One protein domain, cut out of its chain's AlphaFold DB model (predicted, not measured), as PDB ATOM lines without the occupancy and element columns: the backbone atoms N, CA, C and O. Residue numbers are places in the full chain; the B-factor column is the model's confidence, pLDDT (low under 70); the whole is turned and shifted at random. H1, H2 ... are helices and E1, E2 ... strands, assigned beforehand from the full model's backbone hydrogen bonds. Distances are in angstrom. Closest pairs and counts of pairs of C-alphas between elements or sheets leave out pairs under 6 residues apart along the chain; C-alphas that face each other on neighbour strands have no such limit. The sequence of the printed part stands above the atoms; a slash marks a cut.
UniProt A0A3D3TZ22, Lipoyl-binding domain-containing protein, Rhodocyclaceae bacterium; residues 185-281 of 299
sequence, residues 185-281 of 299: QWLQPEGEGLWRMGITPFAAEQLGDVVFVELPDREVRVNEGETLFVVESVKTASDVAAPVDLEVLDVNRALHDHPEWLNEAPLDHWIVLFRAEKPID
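This is residues 185 to 281 of the 299 residues of the protein "Lipoyl-binding domain-containing protein" of Rhodocyclaceae bacterium (UniProt A0A3D3TZ22). Two antiparallel sheets stand partly face to face, a strongly twisted one of four strands and a smaller one of three, with three short helices gathered toward one end. H1 lies over the smaller sheet and grazes the larger. The printed part has 97 residues with three named helices and seven named strands, along the chain E1 E2 H1 E3 E4 E5 E6 H2 H3 E7; the sheet orders are E1 - E2 - E7 - E6 and E3 - E4 - E5. The class is mixed, helices and strands. The whole is compact, with a radius of gyration of the C-alphas of 12.6 A, and only just rounded, with spans of 35 by 24 by 22 A.

In the larger sheet, E1 (residues 185 to 191) and E2 (194 to 199) form a hairpin at 158 degrees, with N 188 and O 196 2.8 A apart. E2 and E7 (272 to 276) are antiparallel at 136 degrees, with N 195 and O 274 2.9 A apart. E7 and edge strand E6 (246 to 251) stand at 155 degrees, with N 249 and O 273 2.9 A apart. E3 (210 to 214), E4 (227 to 233) and E5 (237 to 241) form a meander, each strand the antiparallel neighbour of the one before; N 214 and O 230 are 2.8 A apart, N 231 and O 238 3.0 A. E4 and E7 are only just apart, closest at 8.4 A. H1 (201 to 207) is on this smaller sheet at a height of 9.6 A, over E4 and only just across the strands at 63 degrees on the local plane. H1 touches H3 (261 to 264), the C-alphas of Ala 204 and Asn 263 being closest at 5.5 A. H2 (253 to 256) and H3 only graze the smaller sheet. In H1 every O i to N i+4 pair is within hydrogen-bond range; H2 and H3 are too short for such a pair, and each has its one O i to N i+3 pair within range.

E1 begins at C-alpha 185 (43.609, 71.057, 139.375) and is 18.6 A long. E2 and E4 are 17.2 A each, E6 13.5 A, E5 13.0 A, E7 12.0 A, E3 11.5 A and H1 10.0 A; H2 and H3 have four residues each. E4 begins at C-alpha 227 (40.381, 58.825, 143.876), and E7 ends at C-alpha 276 (49.051, 67.007, 153.355).

The C-alphas farthest apart, of Glu 192 and Lys 235, are 37.9 A apart. The link from E3 to E4 is long; in it, residues 221 to 222 pair antiparallel with residues 246 to 247 of E6. The printed part has no cut, its mean pLDDT is 95.5, and no printed residue is under 70.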
ATOM      1  N   GLN A 185      44.083  70.551 138.086       97.69
ATOM      2  CA  GLN A 185      43.609  71.057 139.375       97.69
ATOM      3  C   GLN A 185      44.491  72.205 139.856       97.69
ATOM      4  O   GLN A 185      45.639  72.352 139.434       97.69
ATOM      5  N   TRP A 186      43.949  73.016 140.752       97.75
ATOM      6  CA  TRP A 186      44.700  74.045 141.458       97.75
ATOM      7  C   TRP A 186      44.741  73.740 142.953       97.75
ATOM      8  O   TRP A 186      43.785  73.184 143.493       97.75
ATOM      9  N   LEU A 187      45.839  74.117 143.607       97.62
ATOM     10  CA  LEU A 187      46.072  73.977 145.043       97.62
ATOM     11  C   LEU A 187      46.427  75.348 145.630       97.62
ATOM     12  O   LEU A 187      47.474  75.918 145.314       97.62
ATOM     13  N   GLN A 188      45.557  75.881 146.484       95.75
ATOM     14  CA  GLN A 188      45.760  77.156 147.169       95.75
ATOM     15  C   GLN A 188      46.203  76.897 148.619       95.75
ATOM     16  O   GLN A 188      45.500  76.186 149.343       95.75
ATOM     17  N   PRO A 189      47.356  77.431 149.058       93.75
ATOM     18  CA  PRO A 189      47.825  77.249 150.424       93.75
ATOM     19  C   PRO A 189      47.001  78.091 151.409       93.75
ATOM     20  O   PRO A 189      46.835  79.291 151.222       93.75
ATOM     21  N   GLU A 190      46.560  77.477 152.506       89.44
ATOM     22  CA  GLU A 190      45.860  78.152 153.617       89.44
ATOM     23  C   GLU A 190      46.774  78.357 154.844       89.44
ATOM     24  O   GLU A 190      46.376  78.952 155.843       89.44
ATOM     25  N   GLY A 191      48.019  77.874 154.768       86.62
ATOM     26  CA  GLY A 191      48.982  77.873 155.871       86.62
ATOM     27  C   GLY A 191      48.997  76.556 156.652       86.62
ATOM     28  O   GLY A 191      48.124  75.711 156.502       86.62
ATOM     29  N   GLU A 192      50.041  76.339 157.458       85.06
ATOM     30  CA  GLU A 192      50.170  75.166 158.353       85.06
ATOM     31  C   GLU A 192      49.999  73.784 157.676       85.06
ATOM     32  O   GLU A 192      49.519  72.828 158.290       85.06
ATOM     33  N   GLY A 193      50.392  73.667 156.402       86.75
ATOM     34  CA  GLY A 193      50.254  72.430 155.616       86.75
ATOM     35  C   GLY A 193      48.829  72.142 155.127       86.75
ATOM     36  O   GLY A 193      48.560  71.026 154.681       86.75
ATOM     37  N   LEU A 194      47.932  73.128 155.222       94.25
ATOM     38  CA  LEU A 194      46.565  73.078 154.719       94.25
ATOM     39  C   LEU A 194      46.471  73.623 153.298       94.25
ATOM     40  O   LEU A 194      47.089  74.639 152.963       94.25
ATOM     41  N   TRP A 195      45.645  72.964 152.492       97.44
ATOM     42  CA  TRP A 195      45.455  73.284 151.086       97.44
ATOM     43  C   TRP A 195      43.985  73.184 150.703       97.44
ATOM     44  O   TRP A 195      43.317  72.196 151.015       97.44
ATOM     45  N   ARG A 196      43.496  74.191 149.981       98.06
ATOM     46  CA  ARG A 196      42.254  74.087 149.214       98.06
ATOM     47  C   ARG A 196      42.567  73.590 147.818       98.06
ATOM     48  O   ARG A 196      43.534  74.037 147.207       98.06
ATOM     49  N   MET A 197      41.720  72.712 147.306       98.19
ATOM     50  CA  MET A 197      41.829  72.167 145.960       98.19
ATOM     51  C   MET A 197      40.518  72.306 145.203       98.19
ATOM     52  O   MET A 197      39.440  72.130 145.772       98.19
ATOM     53  N   GLY A 198      40.624  72.589 143.909       97.69
ATOM     54  CA  GLY A 198      39.510  72.632 142.965       97.69
ATOM     55  C   GLY A 198      39.980  72.370 141.534       97.69
ATOM     56  O   GLY A 198      41.148  72.048 141.301       97.69
ATOM     57  N   ILE A 199      39.073  72.505 140.566       97.50
ATOM     58  CA  ILE A 199      39.386  72.334 139.139       97.50
ATOM     59  C   ILE A 199      39.644  73.681 138.458       97.50
ATOM     60  O   ILE A 199      39.103  74.714 138.849       97.50
ATOM     61  N   THR A 200      40.497  73.695 137.438       97.00
ATOM     62  CA  THR A 200      40.816  74.926 136.695       97.00
ATOM     63  C   THR A 200      39.730  75.287 135.670       97.00
ATOM     64  O   THR A 200      38.977  74.409 135.245       97.00
ATOM     65  N   PRO A 201      39.686  76.545 135.179       95.12
ATOM     66  CA  PRO A 201      38.795  76.923 134.078       95.12
ATOM     67  C   PRO A 201      38.964  76.051 132.828       95.12
ATOM     68  O   PRO A 201      37.986  75.734 132.161       95.12
ATOM     69  N   PHE A 202      40.198  75.627 132.532       95.50
ATOM     70  CA  PHE A 202      40.474  74.723 131.416       95.50
ATOM     71  C   PHE A 202      39.853  73.337 131.641       95.50
ATOM     72  O   PHE A 202      39.179  72.834 130.750       95.50
ATOM     73  N   ALA A 203      40.001  72.753 132.836       95.50
ATOM     74  CA  ALA A 203      39.357  71.481 133.170       95.50
ATOM     75  C   ALA A 203      37.829  71.561 133.031       95.50
ATOM     76  O   ALA A 203      37.222  70.702 132.396       95.50
ATOM     77  N   ALA A 204      37.214  72.618 133.566       94.69
ATOM     78  CA  ALA A 204      35.774  72.835 133.453       94.69
ATOM     79  C   ALA A 204      35.319  72.980 131.985       94.69
ATOM     80  O   ALA A 204      34.286  72.435 131.602       94.69
ATOM     81  N   GLU A 205      36.102  73.660 131.137       93.69
ATOM     82  CA  GLU A 205      35.841  73.766 129.693       93.69
ATOM     83  C   GLU A 205      35.893  72.393 128.996       93.69
ATOM     84  O   GLU A 205      35.012  72.085 128.188       93.69
ATOM     85  N   GLN A 206      36.883  71.555 129.332       93.69
ATOM     86  CA  GLN A 206      37.035  70.208 128.763       93.69
ATOM     87  C   GLN A 206      35.907  69.262 129.192       93.69
ATOM     88  O   GLN A 206      35.380  68.512 128.367       93.69
ATOM     89  N   LEU A 207      35.494  69.328 130.461       94.56
ATOM     90  CA  LEU A 207      34.360  68.560 130.979       94.56
ATOM     91  C   LEU A 207      33.042  68.999 130.318       94.56
ATOM     92  O   LEU A 207      32.197  68.158 129.998       94.56
ATOM     93  N   GLY A 208      32.871  70.297 130.063       93.25
ATOM     94  CA  GLY A 208      31.595  70.892 129.669       93.25
ATOM     95  C   GLY A 208      30.707  71.167 130.882       93.25
ATOM     96  O   GLY A 208      31.211  71.355 131.985       93.25
ATOM     97  N   ASP A 209      29.391  71.199 130.678       95.06
ATOM     98  CA  ASP A 209      28.431  71.563 131.728       95.06
ATOM     99  C   ASP A 209      28.433  70.514 132.853       95.06
ATOM    100  O   ASP A 209      27.964  69.388 132.658       95.06
ATOM    101  N   VAL A 210      29.000  70.884 134.002       96.69
ATOM    102  CA  VAL A 210      29.104  70.069 135.214       96.69
ATOM    103  C   VAL A 210      27.722  69.969 135.848       96.69
ATOM    104  O   VAL A 210      27.029  70.969 136.030       96.69
ATOM    105  N   VAL A 211      27.310  68.746 136.167       97.62
ATOM    106  CA  VAL A 211      25.972  68.434 136.694       97.62
ATOM    107  C   VAL A 211      26.013  67.732 138.041       97.62
ATOM    108  O   VAL A 211      24.987  67.677 138.715       97.62
ATOM    109  N   PHE A 212      27.165  67.189 138.437       97.56
ATOM    110  CA  PHE A 212      27.313  66.504 139.712       97.56
ATOM    111  C   PHE A 212      28.773  66.506 140.184       97.56
ATOM    112  O   PHE A 212      29.704  66.496 139.378       97.56
ATOM    113  N   VAL A 213      28.963  66.527 141.505       97.62
ATOM    114  CA  VAL A 213      30.270  66.411 142.161       97.62
ATOM    115  C   VAL A 213      30.140  65.404 143.300       97.62
ATOM    116  O   VAL A 213      29.392  65.636 144.252       97.62
ATOM    117  N   GLU A 214      30.880  64.302 143.222       97.69
ATOM    118  CA  GLU A 214      30.998  63.340 144.315       97.69
ATOM    119  C   GLU A 214      32.085  63.817 145.281       97.69
ATOM    120  O   GLU A 214      33.277  63.757 144.976       97.69
ATOM    121  N   LEU A 215      31.665  64.347 146.430       97.31
ATOM    122  CA  LEU A 215      32.567  64.841 147.470       97.31
ATOM    123  C   LEU A 215      33.034  63.688 148.376       97.31
ATOM    124  O   LEU A 215      32.216  62.833 148.719       97.31
ATOM    125  N   PRO A 216      34.297  63.690 148.839       96.81
ATOM    126  CA  PRO A 216      34.769  62.707 149.800       96.81
ATOM    127  C   PRO A 216      34.127  62.919 151.171       96.81
ATOM    128  O   PRO A 216      33.700  64.023 151.534       96.81
ATOM    129  N   ASP A 217      34.152  61.864 151.976       95.06
ATOM    130  CA  ASP A 217      33.845  61.968 153.394       95.06
ATOM    131  C   ASP A 217      34.906  62.803 154.126       95.06
ATOM    132  O   ASP A 217      36.103  62.777 153.824       95.06
ATOM    133  N   ARG A 218      34.455  63.559 155.129       95.56
ATOM    134  CA  ARG A 218      35.351  64.306 156.018       95.56
ATOM    135  C   ARG A 218      36.081  63.355 156.960       95.56
ATOM    136  O   ARG A 218      35.544  62.313 157.319       95.56
ATOM    137  N   GLU A 219      37.265  63.766 157.408       94.38
ATOM    138  CA  GLU A 219      38.127  63.019 158.341       94.38
ATOM    139  C   GLU A 219      38.629  61.677 157.772       94.38
ATOM    140  O   GLU A 219      39.092  60.806 158.509       94.38
ATOM    141  N   VAL A 220      38.571  61.510 156.445       96.12
ATOM    142  CA  VAL A 220      39.128  60.353 155.737       96.12
ATOM    143  C   VAL A 220      40.538  60.660 155.251       96.12
ATOM    144  O   VAL A 220      40.846  61.773 154.818       96.12
ATOM    145  N   ARG A 221      41.401  59.642 155.316       97.62
ATOM    146  CA  ARG A 221      42.729  59.665 154.705       97.62
ATOM    147  C   ARG A 221      42.687  59.019 153.332       97.62
ATOM    148  O   ARG A 221      42.087  57.957 153.184       97.62
ATOM    149  N   VAL A 222      43.342  59.654 152.371       98.06
ATOM    150  CA  VAL A 222      43.418  59.211 150.976       98.06
ATOM    151  C   VAL A 222      44.888  59.188 150.578       98.06
ATOM    152  O   VAL A 222      45.605  60.161 150.827       98.06
ATOM    153  N   ASN A 223      45.351  58.073 150.012       98.12
ATOM    154  CA  ASN A 223      46.745  57.940 149.591       98.12
ATOM    155  C   ASN A 223      46.967  58.616 148.233       98.12
ATOM    156  O   ASN A 223      46.042  58.731 147.426       98.12
ATOM    157  N   GLU A 224      48.206  59.019 147.946       96.94
ATOM    158  CA  GLU A 224      48.568  59.566 146.633       96.94
ATOM    159  C   GLU A 224      48.119  58.630 145.492       96.94
ATOM    160  O   GLU A 224      48.407  57.431 145.491       96.94
ATOM    161  N   GLY A 225      47.432  59.189 144.493       96.25
ATOM    162  CA  GLY A 225      46.949  58.454 143.323       96.25
ATOM    163  C   GLY A 225      45.600  57.748 143.499       96.25
ATOM    164  O   GLY A 225      45.028  57.317 142.499       96.25
ATOM    165  N   GLU A 226      45.060  57.652 144.717       97.88
ATOM    166  CA  GLU A 226      43.689  57.176 144.948       97.88
ATOM    167  C   GLU A 226      42.665  58.267 144.609       97.88
ATOM    168  O   GLU A 226      42.951  59.459 144.729       97.88
ATOM    169  N   THR A 227      41.460  57.877 144.190       98.00
ATOM    170  CA  THR A 227      40.381  58.825 143.876       98.00
ATOM    171  C   THR A 227      39.995  59.633 145.113       98.00
ATOM    172  O   THR A 227      39.618  59.072 146.140       98.00
ATOM    173  N   LEU A 228      40.066  60.959 144.997       98.19
ATOM    174  CA  LEU A 228      39.718  61.909 146.049       98.19
ATOM    175  C   LEU A 228      38.296  62.453 145.885       98.19
ATOM    176  O   LEU A 228      37.579  62.593 146.867       98.19
ATOM    177  N   PHE A 229      37.903  62.794 144.661       97.88
ATOM    178  CA  PHE A 229      36.549  63.230 144.316       97.88
ATOM    179  C   PHE A 229      36.272  62.962 142.837       97.88
ATOM    180  O   PHE A 229      37.205  62.779 142.052       97.88
ATOM    181  N   VAL A 230      34.999  62.979 142.447       98.00
ATOM    182  CA  VAL A 230      34.574  62.801 141.050       98.00
ATOM    183  C   VAL A 230      33.811  64.039 140.595       98.00
ATOM    184  O   VAL A 230      32.989  64.577 141.335       98.00
ATOM    185  N   VAL A 231      34.083  64.508 139.378       97.62
ATOM    186  CA  VAL A 231      33.316  65.585 138.735       97.62
ATOM    187  C   VAL A 231      32.625  65.020 137.503       97.62
ATOM    188  O   VAL A 231      33.288  64.526 136.590       97.62
ATOM    189  N   GLU A 232      31.300  65.121 137.453       97.12
ATOM    190  CA  GLU A 232      30.499  64.660 136.324       97.12
ATOM    191  C   GLU A 232      29.873  65.821 135.559       97.12
ATOM    192  O   GLU A 232      29.355  66.788 136.122       97.12
ATOM    193  N   SER A 233      29.873  65.685 134.242       97.00
ATOM    194  CA  SER A 233      29.240  66.581 133.291       97.00
ATOM    195  C   SER A 233      28.211  65.835 132.447       97.00
ATOM    196  O   SER A 233      28.122  64.608 132.454       97.00
ATOM    197  N   VAL A 234      27.467  66.572 131.623       94.88
ATOM    198  CA  VAL A 234      26.554  65.976 130.627       94.88
ATOM    199  C   VAL A 234      27.286  65.056 129.630       94.88
ATOM    200  O   VAL A 234      26.658  64.231 128.966       94.88
ATOM    201  N   LYS A 235      28.607  65.201 129.483       92.81
ATOM    202  CA  LYS A 235      29.405  64.475 128.487       92.81
ATOM    203  C   LYS A 235      30.232  63.344 129.082       92.81
ATOM    204  O   LYS A 235      30.471  62.357 128.389       92.81
ATOM    205  N   THR A 236      30.747  63.518 130.293       93.56
ATOM    206  CA  THR A 236      31.772  62.641 130.859       93.56
ATOM    207  C   THR A 236      31.811  62.734 132.381       93.56
ATOM    208  O   THR A 236      31.332  63.706 132.955       93.56
ATOM    209  N   ALA A 237      32.414  61.739 133.018       93.50
ATOM    210  CA  ALA A 237      32.782  61.758 134.425       93.50
ATOM    211  C   ALA A 237      34.309  61.693 134.520       93.50
ATOM    212  O   ALA A 237      34.942  60.960 133.755       93.50
ATOM    213  N   SER A 238      34.896  62.472 135.425       95.38
ATOM    214  CA  SER A 238      36.336  62.498 135.659       95.38
ATOM    215  C   SER A 238      36.637  62.254 137.125       95.38
ATOM    216  O   SER A 238      36.312  63.080 137.982       95.38
ATOM    217  N   ASP A 239      37.337  61.157 137.379       97.19
ATOM    218  CA  ASP A 239      37.929  60.865 138.677       97.19
ATOM    219  C   ASP A 239      39.133  61.784 138.888       97.19
ATOM    220  O   ASP A 239      40.003  61.911 138.019       97.19
ATOM    221  N   VAL A 240      39.193  62.438 140.044       97.81
ATOM    222  CA  VAL A 240      40.319  63.284 140.433       97.81
ATOM    223  C   VAL A 240      41.071  62.597 141.558       97.81
ATOM    224  O   VAL A 240      40.545  62.418 142.656       97.81
ATOM    225  N   ALA A 241      42.310  62.204 141.274       97.31
ATOM    226  CA  ALA A 241      43.175  61.531 142.231       97.31
ATOM    227  C   ALA A 241      43.782  62.501 143.259       97.31
ATOM    228  O   ALA A 241      44.021  63.678 142.966       97.31
ATOM    229  N   ALA A 242      44.079  61.995 144.455       97.56
ATOM    230  CA  ALA A 242      44.805  62.723 145.482       97.56
ATOM    231  C   ALA A 242      46.253  62.992 145.027       97.56
ATOM    232  O   ALA A 242      46.952  62.058 144.622       97.56
ATOM    233  N   PRO A 243      46.740  64.244 145.104       96.06
ATOM    234  CA  PRO A 243      48.085  64.593 144.638       96.06
ATOM    235  C   PRO A 243      49.206  64.143 145.580       96.06
ATOM    236  O   PRO A 243      50.369  64.117 145.188       96.06
ATOM    237  N   VAL A 244      48.861  63.849 146.832       96.88
ATOM    238  CA  VAL A 244      49.747  63.402 147.909       96.88
ATOM    239  C   VAL A 244      48.920  62.594 148.909       96.88
ATOM    240  O   VAL A 244      47.696  62.719 148.925       96.88
ATOM    241  N   ASP A 245      49.588  61.847 149.786       97.81
ATOM    242  CA  ASP A 245      48.958  61.312 150.995       97.81
ATOM    243  C   ASP A 245      48.372  62.476 151.816       97.81
ATOM    244  O   ASP A 245      49.086  63.429 152.168       97.81
ATOM    245  N   LEU A 246      47.069  62.432 152.096       97.88
ATOM    246  CA  LEU A 246      46.350  63.540 152.724       97.88
ATOM    247  C   LEU A 246      45.222  63.092 153.652       97.88
ATOM    248  O   LEU A 246      44.709  61.980 153.563       97.88
ATOM    249  N   GLU A 247      44.800  64.016 154.512       98.06
ATOM    250  CA  GLU A 247      43.594  63.917 155.334       98.06
ATOM    251  C   GLU A 247      42.593  65.004 154.924       98.06
ATOM    252  O   GLU A 247      42.918  66.197 154.928       98.06
ATOM    253  N   VAL A 248      41.367  64.603 154.586       98.19
ATOM    254  CA  VAL A 248      40.270  65.518 154.253       98.19
ATOM    255  C   VAL A 248      39.743  66.170 155.529       98.19
ATOM    256  O   VAL A 248      39.262  65.492 156.432       98.19
ATOM    257  N   LEU A 249      39.770  67.500 155.598       96.62
ATOM    258  CA  LEU A 249      39.296  68.253 156.763       96.62
ATOM    259  C   LEU A 249      37.888  68.810 156.560       96.62
ATOM    260  O   LEU A 249      37.056  68.793 157.476       96.62
ATOM    261  N   ASP A 250      37.620  69.308 155.356       97.31
ATOM    262  CA  ASP A 250      36.314  69.831 154.977       97.31
ATOM    263  C   ASP A 250      36.082  69.726 153.468       97.31
ATOM    264  O   ASP A 250      37.017  69.558 152.683       97.31
ATOM    265  N   VAL A 251      34.821  69.843 153.067       97.75
ATOM    266  CA  VAL A 251      34.390  69.803 151.665       97.75
ATOM    267  C   VAL A 251      33.375  70.905 151.402       97.75
ATOM    268  O   VAL A 251      32.568  71.248 152.273       97.75
ATOM    269  N   ASN A 252      33.372  71.449 150.189       97.06
ATOM    270  CA  ASN A 252      32.416  72.477 149.805       97.06
ATOM    271  C   ASN A 252      31.053  71.855 149.475       97.06
ATOM    272  O   ASN A 252      30.711  71.608 148.321       97.06
ATOM    273  N   ARG A 253      30.251  71.622 150.517       96.31
ATOM    274  CA  ARG A 253      28.929  70.985 150.408       96.31
ATOM    275  C   ARG A 253      27.944  71.734 149.512       96.31
ATOM    276  O   ARG A 253      26.998  71.118 149.036       96.31
ATOM    277  N   ALA A 254      28.158  73.028 149.265       95.31
ATOM    278  CA  ALA A 254      27.301  73.797 148.367       95.31
ATOM    279  C   ALA A 254      27.353  73.274 146.922       95.31
ATOM    280  O   ALA A 254      26.374  73.417 146.200       95.31
ATOM    281  N   LEU A 255      28.442  72.605 146.525       95.06
ATOM    282  CA  LEU A 255      28.582  71.998 145.197       95.06
ATOM    283  C   LEU A 255      27.648  70.804 144.962       95.06
ATOM    284  O   LEU A 255      27.491  70.387 143.820       95.06
ATOM    285  N   HIS A 256      27.009  70.267 146.009       91.75
ATOM    286  CA  HIS A 256      25.960  69.265 145.829       91.75
ATOM    287  C   HIS A 256      24.725  69.869 145.146       91.75
ATOM    288  O   HIS A 256      24.171  69.258 144.233       91.75
ATOM    289  N   ASP A 257      24.315  71.060 145.591       93.69
ATOM    290  CA  ASP A 257      23.138  71.767 145.078       93.69
ATOM    291  C   ASP A 257      23.488  72.699 143.908       93.69
ATOM    292  O   ASP A 257      22.618  73.008 143.093       93.69
ATOM    293  N   HIS A 258      24.751  73.133 143.834       95.50
ATOM    294  CA  HIS A 258      25.264  74.095 142.855       95.50
ATOM    295  C   HIS A 258      26.542  73.612 142.138       95.50
ATOM    296  O   HIS A 258      27.594  74.255 142.239       95.50
ATOM    297  N   PRO A 259      26.511  72.467 141.432       96.69
ATOM    298  CA  PRO A 259      27.665  71.967 140.681       96.69
ATOM    299  C   PRO A 259      28.089  72.901 139.530       96.69
ATOM    300  O   PRO A 259      29.271  72.963 139.188       96.69
ATOM    301  N   GLU A 260      27.160  73.685 138.973       94.75
ATOM    302  CA  GLU A 260      27.383  74.632 137.871       94.75
ATOM    303  C   GLU A 260      28.384  75.744 138.209       94.75
ATOM    304  O   GLU A 260      29.027  76.311 137.324       94.75
ATOM    305  N   TRP A 261      28.583  76.027 139.497       96.56
ATOM    306  CA  TRP A 261      29.572  76.991 139.972       96.56
ATOM    307  C   TRP A 261      30.999  76.637 139.541       96.56
ATOM    308  O   TRP A 261      31.812  77.531 139.298       96.56
ATOM    309  N   LEU A 262      31.296  75.344 139.360       95.31
ATOM    310  CA  LEU A 262      32.580  74.891 138.823       95.31
ATOM    311  C   LEU A 262      32.785  75.280 137.351       95.31
ATOM    312  O   LEU A 262      33.926  75.331 136.899       95.31
ATOM    313  N   ASN A 263      31.724  75.594 136.605       93.88
ATOM    314  CA  ASN A 263      31.832  76.188 135.273       93.88
ATOM    315  C   ASN A 263      31.881  77.719 135.315       93.88
ATOM    316  O   ASN A 263      32.621  78.320 134.537       93.88
ATOM    317  N   GLU A 264      31.098  78.353 136.191       90.56
ATOM    318  CA  GLU A 264      30.946  79.814 136.236       90.56
ATOM    319  C   GLU A 264      32.166  80.528 136.833       90.56
ATOM    320  O   GLU A 264      32.666  81.492 136.249       90.56
ATOM    321  N   ALA A 265      32.659  80.045 137.977       91.50
ATOM    322  CA  ALA A 265      33.790  80.633 138.693       91.50
ATOM    323  C   ALA A 265      34.719  79.564 139.319       91.50
ATOM    324  O   ALA A 265      34.956  79.576 140.527       91.50
ATOM    325  N   PRO A 266      35.309  78.644 138.525       92.94
ATOM    326  CA  PRO A 266      36.097  77.509 139.034       92.94
ATOM    327  C   PRO A 266      37.244  77.860 139.998       92.94
ATOM    328  O   PRO A 266      37.664  77.020 140.790       92.94
ATOM    329  N   LEU A 267      37.780  79.084 139.938       90.69
ATOM    330  CA  LEU A 267      38.842  79.530 140.847       90.69
ATOM    331  C   LEU A 267      38.337  79.997 142.218       90.69
ATOM    332  O   LEU A 267      39.118  79.971 143.173       90.69
ATOM    333  N   ASP A 268      37.069  80.396 142.309       89.50
ATOM    334  CA  ASP A 268      36.431  80.877 143.539       89.50
ATOM    335  C   ASP A 268      35.781  79.721 144.321       89.50
ATOM    336  O   ASP A 268      35.496  79.832 145.516       89.50
ATOM    337  N   HIS A 269      35.587  78.577 143.661       94.50
ATOM    338  CA  HIS A 269      34.927  77.403 144.218       94.50
ATOM    339  C   HIS A 269      35.916  76.255 144.438       94.50
ATOM    340  O   HIS A 269      36.201  75.452 143.553       94.50
ATOM    341  N   TRP A 270      36.425  76.165 145.667       97.50
ATOM    342  CA  TRP A 270      37.142  74.984 146.145       97.50
ATOM    343  C   TRP A 270      36.185  73.792 146.292       97.50
ATOM    344  O   TRP A 270      34.986  73.974 146.505       97.50
ATOM    345  N   ILE A 271      36.725  72.579 146.197       98.25
ATOM    346  CA  ILE A 271      36.000  71.308 146.332       98.25
ATOM    347  C   ILE A 271      36.350  70.656 147.672       98.25
ATOM    348  O   ILE A 271      35.459  70.293 148.440       98.25
ATOM    349  N   VAL A 272      37.647  70.569 147.983       98.38
ATOM    350  CA  VAL A 272      38.161  69.910 149.189       98.38
ATOM    351  C   VAL A 272      39.214  70.766 149.892       98.38
ATOM    352  O   VAL A 272      40.051  71.401 149.247       98.38
ATOM    353  N   LEU A 273      39.150  70.799 151.222       98.00
ATOM    354  CA  LEU A 273      40.174  71.329 152.113       98.00
ATOM    355  C   LEU A 273      40.851  70.136 152.782       98.00
ATOM    356  O   LEU A 273      40.189  69.353 153.467       98.00
ATOM    357  N   PHE A 274      42.160  70.011 152.617       98.19
ATOM    358  CA  PHE A 274      42.914  68.884 153.150       98.19
ATOM    359  C   PHE A 274      44.201  69.317 153.848       98.19
ATOM    360  O   PHE A 274      44.716  70.419 153.640       98.19
ATOM    361  N   ARG A 275      44.734  68.414 154.670       97.69
ATOM    362  CA  ARG A 275      46.084  68.483 155.224       97.69
ATOM    363  C   ARG A 275      46.962  67.468 154.509       97.69
ATOM    364  O   ARG A 275      46.634  66.286 154.498       97.69
ATOM    365  N   ALA A 276      48.071  67.918 153.935       96.31
ATOM    366  CA  ALA A 276      49.051  67.007 153.355       96.31
ATOM    367  C   ALA A 276      49.844  66.313 154.477       96.31
ATOM    368  O   ALA A 276      50.309  66.985 155.403       96.31
ATOM    369  N   GLU A 277      50.031  64.991 154.409       94.75
ATOM    370  CA  GLU A 277      50.841  64.267 155.404       94.75
ATOM    371  C   GLU A 277      52.339  64.598 155.276       94.75
ATOM    372  O   GLU A 277      53.092  64.547 156.252       94.75
ATOM    373  N   LYS A 278      52.774  64.970 154.068       93.00
ATOM    374  CA  LYS A 278      54.134  65.417 153.742       93.00
ATOM    375  C   LYS A 278      54.078  66.708 152.920       93.00
ATOM    376  O   LYS A 278      53.058  66.974 152.286       93.00
ATOM    377  N   PRO A 279      55.157  67.513 152.892       92.12
ATOM    378  CA  PRO A 279      55.237  68.658 151.993       92.12
ATOM    379  C   PRO A 279      54.970  68.242 150.545       92.12
ATOM    380  O   PRO A 279      55.525  67.247 150.078       92.12
ATOM    381  N   ILE A 280      54.128  69.010 149.853       91.94
ATOM    382  CA  ILE A 280      53.847  68.793 148.434       91.94
ATOM    383  C   ILE A 280      55.134  69.036 147.648       91.94
ATOM    384  O   ILE A 280      55.780  70.070 147.822       91.94
ATOM    385  N   ASP A 281      55.495  68.067 146.810       90.81
ATOM    386  CA  ASP A 281      56.688  68.127 145.976       90.81
ATOM    387  C   ASP A 281      56.531  69.221 144.902       90.81
ATOM    388  O   ASP A 281      55.660  69.101 144.030       90.81
TER     389      ASP A 281